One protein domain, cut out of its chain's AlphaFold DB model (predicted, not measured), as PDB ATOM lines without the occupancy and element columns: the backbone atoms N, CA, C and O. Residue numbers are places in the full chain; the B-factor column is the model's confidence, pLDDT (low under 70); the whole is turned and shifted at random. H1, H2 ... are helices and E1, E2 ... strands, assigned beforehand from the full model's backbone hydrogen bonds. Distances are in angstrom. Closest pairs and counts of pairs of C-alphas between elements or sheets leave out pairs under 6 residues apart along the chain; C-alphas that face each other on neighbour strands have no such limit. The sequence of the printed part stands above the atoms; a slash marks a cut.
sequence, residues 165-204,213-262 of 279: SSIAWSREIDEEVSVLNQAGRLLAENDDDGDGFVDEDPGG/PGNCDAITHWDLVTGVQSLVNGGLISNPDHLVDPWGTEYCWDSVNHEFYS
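This is residues 165 to 204 and 213 to 262 of the 279 residues of an uncharacterized protein of candidate division Zixibacteria bacterium SM1_73 (UniProt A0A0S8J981). A small hairpin of two short strands, E1 and E2, packs through E2 on the side of one long helix, H1; the short helix H2 also packs on H1, and H3 is near both helices. H1 makes most of the long axis, and an unnamed loop around its end at Asn 190 reaches out to Gly 204. The printed part has 90 residues with three named helices and two named strands, in the order H1 H2 H3 E1 E2; the sheet is E1 - E2, antiparallel. The class is mostly helix, though under half of the residues are in named elements. The whole is compact, with a radius of gyration of the C-alphas of 14.0 A, and spans 53 by 25 by 18 A.

Find C-alpha 252 at (31.173, -17.806, -10.743), where E1 begins; it runs over residues 252 to 254, 6.6 A. E2 follows at residues 259 to 261, also 6.6 A, and ends at C-alpha 261, (31.366, -12.573, -11.738). Go back to C-alpha 168 at (22.191, 0.013, -5.843); from there H1, residues 168 to 190, runs 33.7 A. H2 is residues 228 to 233, 8.9 A, and H3 is residues 240 to 243, 5.3 A.

Look first at the hairpin E1 and E2, antiparallel at 146 degrees between directions. C-alphas 253 and 260 face each other at 4.6 A; N 254 and O 259 are within hydrogen-bond range at 2.8 A, as are N 252 and O 261 at 2.9 A. From E2 go on to H1: the two have 6 pairs of C-alphas within 8 A, and their closest C-alphas, those of Asn 181 and Glu 259, are 5.7 A apart. H1 and E1 are apart. H1 touches H2 with residues 180 to 187 alone, the closest C-alphas being those of Gly 184 and Leu 231, 6.5 A apart. These two helices run the same way at a steep tilt of 45 degrees. H3 is close to H1 but not clearly touching; the closest C-alphas, those of Glu 176 and His 242, are 6.9 A apart. In H1 and H2 every O i to N i+4 pair is within hydrogen-bond range; H3 is too short for such a pair.

The two C-alphas farthest apart are those of Ser 165 and Gly 204, 53.0 A. At Gly 204 you reach the cut: residues 205 to 212 are not printed, and C-alphas 204 and 213 are 14.0 A apart. Of the links that are printed whole, E1 to E2 is tight, H2 to H3 and H3 to E1 are short, and none is long. In the B-factor column the mean pLDDT of the printed part is 81.0; look for values under 70 at residues 191 to 196, 198 to 204 and 213 to 219.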
ATOM      1  N   SER A 165      18.225   3.640  -6.708       92.06
ATOM      2  CA  SER A 165      17.905   2.548  -5.776       92.06
ATOM      3  C   SER A 165      17.772   1.205  -6.497       92.06
ATOM      4  O   SER A 165      18.174   0.177  -5.963       92.06
ATOM      5  N   SER A 166      17.249   1.211  -7.725       91.12
ATOM      6  CA  SER A 166      17.016  -0.000  -8.514       91.12
ATOM      7  C   SER A 166      18.289  -0.679  -9.017       91.12
ATOM      8  O   SER A 166      18.206  -1.848  -9.383       91.12
ATOM      9  N   ILE A 167      19.424   0.034  -9.008       90.44
ATOM     10  CA  ILE A 167      20.761  -0.454  -9.388       90.44
ATOM     11  C   ILE A 167      21.745  -0.444  -8.211       90.44
ATOM     12  O   ILE A 167      22.919  -0.744  -8.388       90.44
ATOM     13  N   ALA A 168      21.302  -0.086  -7.001       88.50
ATOM     14  CA  ALA A 168      22.191   0.013  -5.843       88.50
ATOM     15  C   ALA A 168      22.890  -1.319  -5.525       88.50
ATOM     16  O   ALA A 168      24.036  -1.313  -5.085       88.50
ATOM     17  N   TRP A 169      22.213  -2.435  -5.809       82.12
ATOM     18  CA  TRP A 169      22.750  -3.785  -5.676       82.12
ATOM     19  C   TRP A 169      23.907  -4.055  -6.656       82.12
ATOM     20  O   TRP A 169      24.823  -4.781  -6.306       82.12
ATOM     21  N   SER A 170      23.924  -3.446  -7.852       83.62
ATOM     22  CA  SER A 170      24.998  -3.673  -8.837       83.62
ATOM     23  C   SER A 170      26.321  -3.118  -8.328       83.62
ATOM     24  O   SER A 170      27.338  -3.783  -8.429       83.62
ATOM     25  N   ARG A 171      26.294  -1.957  -7.663       82.94
ATOM     26  CA  ARG A 171      27.494  -1.406  -7.026       82.94
ATOM     27  C   ARG A 171      28.010  -2.290  -5.887       82.94
ATOM     28  O   ARG A 171      29.214  -2.384  -5.696       82.94
ATOM     29  N   GLU A 172      27.106  -2.885  -5.108       87.62
ATOM     30  CA  GLU A 172      27.481  -3.829  -4.048       87.62
ATOM     31  C   GLU A 172      28.174  -5.058  -4.647       87.62
ATOM     32  O   GLU A 172      29.250  -5.426  -4.188       87.62
ATOM     33  N   ILE A 173      27.634  -5.602  -5.740       86.88
ATOM     34  CA  ILE A 173      28.251  -6.707  -6.485       86.88
ATOM     35  C   ILE A 173      29.621  -6.322  -7.038       86.88
ATOM     36  O   ILE A 173      30.566  -7.076  -6.843       86.88
ATOM     37  N   ASP A 174      29.771  -5.161  -7.677       88.62
ATOM     38  CA  ASP A 174      31.062  -4.725  -8.228       88.62
ATOM     39  C   ASP A 174      32.141  -4.619  -7.135       88.62
ATOM     40  O   ASP A 174      33.298  -5.006  -7.330       88.62
ATOM     41  N   GLU A 175      31.765  -4.102  -5.959       89.19
ATOM     42  CA  GLU A 175      32.647  -4.021  -4.794       89.19
ATOM     43  C   GLU A 175      33.036  -5.422  -4.291       89.19
ATOM     44  O   GLU A 175      34.217  -5.670  -4.028       89.19
ATOM     45  N   GLU A 176      32.087  -6.357  -4.202       89.69
ATOM     46  CA  GLU A 176      32.353  -7.738  -3.787       89.69
ATOM     47  C   GLU A 176      33.207  -8.502  -4.802       89.69
ATOM     48  O   GLU A 176      34.225  -9.084  -4.425       89.69
ATOM     49  N   VAL A 177      32.869  -8.439  -6.090       90.38
ATOM     50  CA  VAL A 177      33.643  -9.039  -7.186       90.38
ATOM     51  C   VAL A 177      35.076  -8.513  -7.182       90.38
ATOM     52  O   VAL A 177      36.020  -9.292  -7.314       90.38
ATOM     53  N   SER A 178      35.283  -7.214  -6.940       90.62
ATOM     54  CA  SER A 178      36.630  -6.653  -6.808       90.62
ATOM     55  C   SER A 178      37.414  -7.268  -5.642       90.62
ATOM     56  O   SER A 178      38.624  -7.474  -5.773       90.62
ATOM     57  N   VAL A 179      36.767  -7.547  -4.506       90.06
ATOM     58  CA  VAL A 179      37.402  -8.214  -3.356       90.06
ATOM     59  C   VAL A 179      37.724  -9.672  -3.687       90.06
ATOM     60  O   VAL A 179      38.832 -10.126  -3.397       90.06
ATOM     61  N   LEU A 180      36.802 -10.388  -4.339       89.75
ATOM     62  CA  LEU A 180      37.009 -11.773  -4.777       89.75
ATOM     63  C   LEU A 180      38.166 -11.884  -5.773       89.75
ATOM     64  O   LEU A 180      39.037 -12.733  -5.601       89.75
ATOM     65  N   ASN A 181      38.239 -10.985  -6.755       90.88
ATOM     66  CA  ASN A 181      39.329 -10.927  -7.732       90.88
ATOM     67  C   ASN A 181      40.675 -10.642  -7.070       90.88
ATOM     68  O   ASN A 181      41.681 -11.281  -7.386       90.88
ATOM     69  N   GLN A 182      40.703  -9.721  -6.104       91.44
ATOM     70  CA  GLN A 182      41.909  -9.455  -5.329       91.44
ATOM     71  C   GLN A 182      42.348 -10.691  -4.529       91.44
ATOM     72  O   GLN A 182      43.537 -11.006  -4.509       91.44
ATOM     73  N   ALA A 183      41.416 -11.403  -3.896       87.50
ATOM     74  CA  ALA A 183      41.709 -12.633  -3.167       87.50
ATOM     75  C   ALA A 183      42.173 -13.763  -4.103       87.50
ATOM     76  O   ALA A 183      43.187 -14.397  -3.826       87.50
ATOM     77  N   GLY A 184      41.506 -13.979  -5.237       86.12
ATOM     78  CA  GLY A 184      41.922 -14.966  -6.240       86.12
ATOM     79  C   GLY A 184      43.338 -14.715  -6.736       86.12
ATOM     80  O   GLY A 184      44.148 -15.637  -6.790       86.12
ATOM     81  N   ARG A 185      43.676 -13.448  -6.990       87.44
ATOM     82  CA  ARG A 185      45.037 -13.049  -7.337       87.44
ATOM     83  C   ARG A 185      46.039 -13.335  -6.219       87.44
ATOM     84  O   ARG A 185      47.116 -13.837  -6.509       87.44
ATOM     85  N   LEU A 186      45.698 -13.045  -4.962       84.25
ATOM     86  CA  LEU A 186      46.568 -13.349  -3.821       84.25
ATOM     87  C   LEU A 186      46.812 -14.851  -3.660       84.25
ATOM     88  O   LEU A 186      47.940 -15.224  -3.359       84.25
ATOM     89  N   LEU A 187      45.793 -15.691  -3.865       82.62
ATOM     90  CA  LEU A 187      45.944 -17.148  -3.830       82.62
ATOM     91  C   LEU A 187      46.859 -17.621  -4.962       82.62
ATOM     92  O   LEU A 187      47.857 -18.280  -4.711       82.62
ATOM     93  N   ALA A 188      46.560 -17.217  -6.197       82.75
ATOM     94  CA  ALA A 188      47.320 -17.644  -7.366       82.75
ATOM     95  C   ALA A 188      48.768 -17.126  -7.369       82.75
ATOM     96  O   ALA A 188      49.636 -17.744  -7.980       82.75
ATOM     97  N   GLU A 189      49.034 -15.979  -6.737       81.31
ATOM     98  CA  GLU A 189      50.389 -15.459  -6.578       81.31
ATOM     99  C   GLU A 189      51.142 -16.154  -5.436       81.31
ATOM    100  O   GLU A 189      52.332 -16.360  -5.600       81.31
ATOM    101  N   ASN A 190      50.519 -16.524  -4.313       73.44
ATOM    102  CA  ASN A 190      51.261 -16.904  -3.095       73.44
ATOM    103  C   ASN A 190      51.200 -18.386  -2.706       73.44
ATOM    104  O   ASN A 190      51.701 -18.720  -1.643       73.44
ATOM    105  N   ASP A 191      50.606 -19.244  -3.528       68.56
ATOM    106  CA  ASP A 191      50.638 -20.700  -3.360       68.56
ATOM    107  C   ASP A 191      51.657 -21.285  -4.358       68.56
ATOM    108  O   ASP A 191      51.374 -21.493  -5.548       68.56
ATOM    109  N   ASP A 192      52.905 -21.410  -3.900       66.19
ATOM    110  CA  ASP A 192      54.052 -21.807  -4.719       66.19
ATOM    111  C   ASP A 192      54.245 -23.332  -4.804       66.19
ATOM    112  O   ASP A 192      54.891 -23.815  -5.743       66.19
ATOM    113  N   ASP A 193      53.648 -24.106  -3.895       67.44
ATOM    114  CA  ASP A 193      53.693 -25.572  -3.901       67.44
ATOM    115  C   ASP A 193      52.426 -26.243  -4.480       67.44
ATOM    116  O   ASP A 193      52.449 -27.433  -4.833       67.44
ATOM    117  N   GLY A 194      51.368 -25.459  -4.698       67.81
ATOM    118  CA  GLY A 194      50.128 -25.837  -5.363       67.81
ATOM    119  C   GLY A 194      49.170 -26.638  -4.485       67.81
ATOM    120  O   GLY A 194      48.366 -27.417  -5.020       67.81
ATOM    121  N   ASP A 195      49.276 -26.529  -3.162       69.06
ATOM    122  CA  ASP A 195      48.458 -27.286  -2.215       69.06
ATOM    123  C   ASP A 195      47.095 -26.634  -1.891       69.06
ATOM    124  O   ASP A 195      46.217 -27.275  -1.292       69.06
ATOM    125  N   GLY A 196      46.860 -25.421  -2.395       66.38
ATOM    126  CA  GLY A 196      45.630 -24.651  -2.245       66.38
ATOM    127  C   GLY A 196      45.609 -23.747  -1.012       66.38
ATOM    128  O   GLY A 196      44.544 -23.193  -0.702       66.38
ATOM    129  N   PHE A 197      46.722 -23.615  -0.289       70.00
ATOM    130  CA  PHE A 197      46.854 -22.728   0.856       70.00
ATOM    131  C   PHE A 197      47.731 -21.522   0.519       70.00
ATOM    132  O   PHE A 197      48.726 -21.606  -0.183       70.00
ATOM    133  N   VAL A 198      47.347 -20.356   1.045       65.69
ATOM    134  CA  VAL A 198      48.266 -19.218   1.085       65.69
ATOM    135  C   VAL A 198      49.157 -19.428   2.292       65.69
ATOM    136  O   VAL A 198      48.803 -19.021   3.404       65.69
ATOM    137  N   ASP A 199      50.286 -20.091   2.098       65.56
ATOM    138  CA  ASP A 199      51.340 -20.121   3.089       65.56
ATOM    139  C   ASP A 199      52.646 -19.546   2.543       65.56
ATOM    140  O   ASP A 199      53.050 -19.686   1.398       65.56
ATOM    141  N   GLU A 200      53.279 -18.748   3.394       60.38
ATOM    142  CA  GLU A 200      54.613 -18.239   3.137       60.38
ATOM    143  C   GLU A 200      55.558 -19.354   3.571       60.38
ATOM    144  O   GLU A 200      56.001 -19.363   4.727       60.38
ATOM    145  N   ASP A 201      55.768 -20.356   2.715       55.06
ATOM    146  CA  ASP A 201      56.610 -21.495   3.062       55.06
ATOM    147  C   ASP A 201      57.977 -20.954   3.539       55.06
ATOM    148  O   ASP A 201      58.646 -20.195   2.824       55.06
ATOM    149  N   PRO A 202      58.394 -21.217   4.795       51.03
ATOM    150  CA  PRO A 202      59.552 -20.562   5.382       51.03
ATOM    151  C   PRO A 202      60.843 -21.180   4.834       51.03
ATOM    152  O   PRO A 202      61.533 -21.933   5.519       51.03
ATOM    153  N   GLY A 203      61.198 -20.814   3.605       50.72
ATOM    154  CA  GLY A 203      62.522 -20.993   3.025       50.72
ATOM    155  C   GLY A 203      62.901 -22.443   2.730       50.72
ATOM    156  O   GLY A 203      63.675 -23.065   3.465       50.72
ATOM    157  N   GLY A 204      62.494 -22.937   1.562       53.81
ATOM    158  CA  GLY A 204      63.307 -23.907   0.826       53.81
ATOM    159  C   GLY A 204      64.639 -23.272   0.393       53.81
ATOM    160  O   GLY A 204      64.703 -22.076   0.138       53.81
ATOM    161  N   PRO A 213      56.631 -11.650   2.226       48.47
ATOM    162  CA  PRO A 213      55.446 -12.409   1.813       48.47
ATOM    163  C   PRO A 213      55.223 -12.316   0.297       48.47
ATOM    164  O   PRO A 213      54.951 -11.218  -0.206       48.47
ATOM    165  N   GLY A 214      55.432 -13.406  -0.443       50.28
ATOM    166  CA  GLY A 214      55.445 -13.337  -1.900       50.28
ATOM    167  C   GLY A 214      56.050 -14.546  -2.601       50.28
ATOM    168  O   GLY A 214      57.090 -15.061  -2.204       50.28
ATOM    169  N   ASN A 215      55.403 -14.920  -3.703       55.81
ATOM    170  CA  ASN A 215      55.830 -15.897  -4.696       55.81
ATOM    171  C   ASN A 215      57.351 -15.950  -4.961       55.81
ATOM    172  O   ASN A 215      57.921 -15.017  -5.541       55.81
ATOM    173  N   CYS A 216      57.995 -17.071  -4.647       59.06
ATOM    174  CA  CYS A 216      59.432 -17.238  -4.856       59.06
ATOM    175  C   CYS A 216      59.825 -17.598  -6.300       59.06
ATOM    176  O   CYS A 216      60.975 -17.386  -6.699       59.06
ATOM    177  N   ASP A 217      58.898 -18.119  -7.106       62.78
ATOM    178  CA  ASP A 217      59.132 -18.463  -8.513       62.78
ATOM    179  C   ASP A 217      58.545 -17.435  -9.504       62.78
ATOM    180  O   ASP A 217      58.858 -17.466 -10.699       62.78
ATOM    181  N   ALA A 218      57.787 -16.461  -8.988       60.00
ATOM    182  CA  ALA A 218      57.004 -15.468  -9.722       60.00
ATOM    183  C   ALA A 218      56.010 -16.080 -10.733       60.00
ATOM    184  O   ALA A 218      55.596 -15.399 -11.680       60.00
ATOM    185  N   ILE A 219      55.640 -17.351 -10.565       65.75
ATOM    186  CA  ILE A 219      54.686 -18.074 -11.401       65.75
ATOM    187  C   ILE A 219      53.310 -17.998 -10.754       65.75
ATOM    188  O   ILE A 219      53.071 -18.498  -9.664       65.75
ATOM    189  N   THR A 220      52.373 -17.376 -11.458       74.81
ATOM    190  CA  THR A 220      50.976 -17.312 -11.029       74.81
ATOM    191  C   THR A 220      50.275 -18.634 -11.361       74.81
ATOM    192  O   THR A 220      50.145 -18.979 -12.540       74.81
ATOM    193  N   HIS A 221      49.806 -19.368 -10.352       81.50
ATOM    194  CA  HIS A 221      49.118 -20.655 -10.504       81.50
ATOM    195  C   HIS A 221      47.591 -20.484 -10.444       81.50
ATOM    196  O   HIS A 221      46.930 -20.809  -9.463       81.50
ATOM    197  N   TRP A 222      46.989 -19.980 -11.524       83.38
ATOM    198  CA  TRP A 222      45.538 -19.731 -11.569       83.38
ATOM    199  C   TRP A 222      44.659 -20.984 -11.467       83.38
ATOM    200  O   TRP A 222      43.494 -20.867 -11.096       83.38
ATOM    201  N   ASP A 223      45.209 -22.172 -11.736       84.50
ATOM    202  CA  ASP A 223      44.501 -23.455 -11.603       84.50
ATOM    203  C   ASP A 223      44.071 -23.761 -10.152       84.50
ATOM    204  O   ASP A 223      43.231 -24.633  -9.922       84.50
ATOM    205  N   LEU A 224      44.621 -23.034  -9.175       82.12
ATOM    206  CA  LEU A 224      44.266 -23.123  -7.758       82.12
ATOM    207  C   LEU A 224      42.956 -22.405  -7.429       82.12
ATOM    208  O   LEU A 224      42.286 -22.720  -6.442       82.12
ATOM    209  N   VAL A 225      42.569 -21.436  -8.258       87.25
ATOM    210  CA  VAL A 225      41.287 -20.758  -8.127       87.25
ATOM    211  C   VAL A 225      40.260 -21.567  -8.908       87.25
ATOM    212  O   VAL A 225      40.304 -21.647 -10.133       87.25
ATOM    213  N   THR A 226      39.330 -22.200  -8.197       89.69
ATOM    214  CA  THR A 226      38.274 -23.027  -8.811       89.69
ATOM    215  C   THR A 226      36.868 -22.551  -8.449       89.69
ATOM    216  O   THR A 226      35.900 -23.273  -8.683       89.69
ATOM    217  N   GLY A 227      36.752 -21.383  -7.819       89.12
ATOM    218  CA  GLY A 227      35.513 -20.838  -7.263       89.12
ATOM    219  C   GLY A 227      35.745 -20.193  -5.899       89.12
ATOM    220  O   GLY A 227      36.874 -20.127  -5.413       89.12
ATOM    221  N   VAL A 228      34.678 -19.738  -5.245       88.19
ATOM    222  CA  VAL A 228      34.811 -19.030  -3.963       88.19
ATOM    223  C   VAL A 228      35.340 -19.958  -2.864       88.19
ATOM    224  O   VAL A 228      36.126 -19.544  -2.011       88.19
ATOM    225  N   GLN A 229      34.999 -21.251  -2.916       90.00
ATOM    226  CA  GLN A 229      35.467 -22.238  -1.940       90.00
ATOM    227  C   GLN A 229      37.000 -22.379  -1.876       90.00
ATOM    228  O   GLN A 229      37.519 -22.652  -0.792       90.00
ATOM    229  N   SER A 230      37.741 -22.185  -2.977       86.38
ATOM    230  CA  SER A 230      39.212 -22.238  -2.923       86.38
ATOM    231  C   SER A 230      39.782 -21.056  -2.133       86.38
ATOM    232  O   SER A 230      40.703 -21.238  -1.344       86.38
ATOM    233  N   LEU A 231      39.157 -19.876  -2.222       87.38
ATOM    234  CA  LEU A 231      39.525 -18.697  -1.427       87.38
ATOM    235  C   LEU A 231      39.240 -18.892   0.067       87.38
ATOM    236  O   LEU A 231      40.012 -18.442   0.916       87.38
ATOM    237  N   VAL A 232      38.137 -19.573   0.394       87.00
ATOM    238  CA  VAL A 232      37.799 -19.946   1.778       87.00
ATOM    239  C   VAL A 232      38.811 -20.947   2.331       87.00
ATOM    240  O   VAL A 232      39.264 -20.794   3.465       87.00
ATOM    241  N   ASN A 233      39.190 -21.953   1.538       85.56
ATOM    242  CA  ASN A 233      40.189 -22.947   1.934       85.56
ATOM    243  C   ASN A 233      41.564 -22.304   2.153       85.56
ATOM    244  O   ASN A 233      42.199 -22.587   3.166       85.56
ATOM    245  N   GLY A 234      41.951 -21.370   1.279       80.44
ATOM    246  CA  GLY A 234      43.162 -20.558   1.419       80.44
ATOM    247  C   GLY A 234      43.100 -19.511   2.538       80.44
ATOM    248  O   GLY A 234      44.059 -18.774   2.739       80.44
ATOM    249  N   GLY A 235      41.986 -19.407   3.275       83.19
ATOM    250  CA  GLY A 235      41.844 -18.500   4.418       83.19
ATOM    251  C   GLY A 235      41.744 -17.014   4.059       83.19
ATOM    252  O   GLY A 235      41.804 -16.168   4.953       83.19
ATOM    253  N   LEU A 236      41.567 -16.681   2.778       84.69
ATOM    254  CA  LEU A 236      41.490 -15.300   2.291       84.69
ATOM    255  C   LEU A 236      40.120 -14.667   2.533       84.69
ATOM    256  O   LEU A 236      40.009 -13.452   2.690       84.69
ATOM    257  N   ILE A 237      39.076 -15.495   2.599       87.44
ATOM    258  CA  ILE A 237      37.703 -15.070   2.865       87.44
ATOM    259  C   ILE A 237      37.136 -15.943   3.977       87.44
ATOM    260  O   ILE A 237      37.229 -17.166   3.948       87.44
ATOM    261  N   SER A 238      36.541 -15.305   4.981       82.62
ATOM    262  CA  SER A 238      35.958 -15.990   6.145       82.62
ATOM    263  C   SER A 238      34.508 -15.599   6.419       82.62
ATOM    264  O   SER A 238      33.856 -16.226   7.257       82.62
ATOM    265  N   ASN A 239      33.990 -14.581   5.726       82.62
ATOM    266  CA  ASN A 239      32.617 -14.131   5.888       82.62
ATOM    267  C   ASN A 239      31.700 -14.901   4.918       82.62
ATOM    268  O   ASN A 239      31.868 -14.742   3.707       82.62
ATOM    269  N   PRO A 240      30.740 -15.705   5.413       71.69
ATOM    270  CA  PRO A 240      29.811 -16.442   4.559       71.69
ATOM    271  C   PRO A 240      28.936 -15.535   3.685       71.69
ATOM    272  O   PRO A 240      28.450 -15.996   2.657       71.69
ATOM    273  N   ASP A 241      28.755 -14.267   4.068       75.88
ATOM    274  CA  ASP A 241      27.931 -13.321   3.312       75.88
ATOM    275  C   ASP A 241      28.564 -12.936   1.961       75.88
ATOM    276  O   ASP A 241      27.829 -12.617   1.042       75.88
ATOM    277  N   HIS A 242      29.891 -13.057   1.794       76.38
ATOM    278  CA  HIS A 242      30.580 -12.799   0.513       76.38
ATOM    279  C   HIS A 242      30.675 -14.038  -0.391       76.38
ATOM    280  O   HIS A 242      31.359 -14.017  -1.413       76.38
ATOM    281  N   LEU A 243      30.063 -15.158   0.011       84.81
ATOM    282  CA  LEU A 243      30.086 -16.390  -0.783       84.81
ATOM    283  C   LEU A 243      29.010 -16.400  -1.859       84.81
ATOM    284  O   LEU A 243      29.122 -17.158  -2.816       84.81
ATOM    285  N   VAL A 244      27.968 -15.594  -1.686       90.88
ATOM    286  CA  VAL A 244      26.827 -15.541  -2.588       90.88
ATOM    287  C   VAL A 244      26.524 -14.102  -2.961       90.88
ATOM    288  O   VAL A 244      26.674 -13.203  -2.145       90.88
ATOM    289  N   ASP A 245      26.064 -13.906  -4.185       89.25
ATOM    290  CA  ASP A 245      25.559 -12.629  -4.663       89.25
ATOM    291  C   ASP A 245      24.228 -12.241  -3.967       89.25
ATOM    292  O   ASP A 245      23.630 -13.046  -3.235       89.25
ATOM    293  N   PRO A 246      23.687 -11.027  -4.200       88.12
ATOM    294  CA  PRO A 246      22.405 -10.586  -3.639       88.12
ATOM    295  C   PRO A 246      21.203 -11.482  -3.973       88.12
ATOM    296  O   PRO A 246      20.146 -11.370  -3.338       88.12
ATOM    297  N   TRP A 247      21.328 -12.377  -4.955       88.56
ATOM    298  CA  TRP A 247      20.294 -13.343  -5.325       88.56
ATOM    299  C   TRP A 247      20.485 -14.703  -4.652       88.56
ATOM    300  O   TRP A 247      19.618 -15.578  -4.783       88.56
ATOM    301  N   GLY A 248      21.537 -14.876  -3.855       90.50
ATOM    302  CA  GLY A 248      21.846 -16.102  -3.130       90.50
ATOM    303  C   GLY A 248      22.470 -17.182  -4.010       90.50
ATOM    304  O   GLY A 248      22.313 -18.365  -3.692       90.50
ATOM    305  N   THR A 249      23.112 -16.798  -5.115       92.38
ATOM    306  CA  THR A 249      23.883 -17.687  -5.994       92.38
ATOM    307  C   THR A 249      25.369 -17.510  -5.701       92.38
ATOM    308  O   THR A 249      25.813 -16.394  -5.464       92.38
ATOM    309  N   GLU A 250      26.147 -18.594  -5.672       93.25
ATOM    310  CA  GLU A 250      27.604 -18.486  -5.500       93.25
ATOM    311  C   GLU A 250      28.228 -17.759  -6.697       93.25
ATOM    312  O   GLU A 250      27.821 -17.996  -7.836       93.25
ATOM    313  N   TYR A 251      29.208 -16.889  -6.439       92.94
ATOM    314  CA  TYR A 251      29.945 -16.207  -7.501       92.94
ATOM    315  C   TYR A 251      30.654 -17.214  -8.414       92.94
ATOM    316  O   TYR A 251      31.280 -18.178  -7.960       92.94
ATOM    317  N   CYS A 252      30.580 -16.968  -9.716       93.81
ATOM    318  CA  CYS A 252      31.173 -17.806 -10.743       93.81
ATOM    319  C   CYS A 252      32.632 -17.403 -10.970       93.81
ATOM    320  O   CYS A 252      32.975 -16.227 -10.883       93.81
ATOM    321  N   TRP A 253      33.493 -18.379 -11.259       94.50
ATOM    322  CA  TRP A 253      34.898 -18.148 -11.591       94.50
ATOM    323  C   TRP A 253      35.132 -18.358 -13.085       94.50
ATOM    324  O   TRP A 253      34.946 -19.465 -13.600       94.50
ATOM    325  N   ASP A 254      35.588 -17.318 -13.776       91.56
ATOM    326  CA  ASP A 254      36.068 -17.414 -15.146       91.56
ATOM    327  C   ASP A 254      37.544 -17.820 -15.157       91.56
ATOM    328  O   ASP A 254      38.453 -17.004 -15.023       91.56
ATOM    329  N   SER A 255      37.793 -19.109 -15.378       89.25
ATOM    330  CA  SER A 255      39.155 -19.649 -15.493       89.25
ATOM    331  C   SER A 255      39.972 -19.097 -16.670       89.25
ATOM    332  O   SER A 255      41.190 -19.256 -16.670       89.25
ATOM    333  N   VAL A 256      39.338 -18.495 -17.683       89.06
ATOM    334  CA  VAL A 256      40.014 -17.966 -18.878       89.06
ATOM    335  C   VAL A 256      40.486 -16.538 -18.641       89.06
ATOM    336  O   VAL A 256      41.622 -16.213 -18.988       89.06
ATOM    337  N   ASN A 257      39.621 -15.697 -18.071       89.38
ATOM    338  CA  ASN A 257      39.941 -14.296 -17.779       89.38
ATOM    339  C   ASN A 257      40.501 -14.087 -16.365       89.38
ATOM    340  O   ASN A 257      41.070 -13.035 -16.090       89.38
ATOM    341  N   HIS A 258      40.423 -15.111 -15.514       90.88
ATOM    342  CA  HIS A 258      40.858 -15.101 -14.119       90.88
ATOM    343  C   HIS A 258      40.099 -14.088 -13.259       90.88
ATOM    344  O   HIS A 258      40.684 -13.389 -12.428       90.88
ATOM    345  N   GLU A 259      38.784 -14.030 -13.456       92.69
ATOM    346  CA  GLU A 259      37.905 -13.088 -12.775       92.69
ATOM    347  C   GLU A 259      36.630 -13.775 -12.274       92.69
ATOM    348  O   GLU A 259      36.102 -14.705 -12.882       92.69
ATOM    349  N   PHE A 260      36.143 -13.315 -11.130       93.94
ATOM    350  CA  PHE A 260      34.841 -13.635 -10.585       93.94
ATOM    351  C   PHE A 260      33.769 -12.747 -11.211       93.94
ATOM    352  O   PHE A 260      34.024 -11.598 -11.570       93.94
ATOM    353  N   TYR A 261      32.559 -13.281 -11.288       93.94
ATOM    354  CA  TYR A 261      31.366 -12.573 -11.738       93.94
ATOM    355  C   TYR A 261      30.123 -13.160 -11.063       93.94
ATOM    356  O   TYR A 261      30.179 -14.234 -10.457       93.94
ATOM    357  N   SER A 262      28.999 -12.451 -11.133       93.94
ATOM    358  CA  SER A 262      27.714 -12.959 -10.637       93.94
ATOM    359  C   SER A 262      26.852 -13.480 -11.788       93.94
ATOM    360  O   SER A 262      26.807 -12.861 -12.848       93.94
TER     361      SER A 262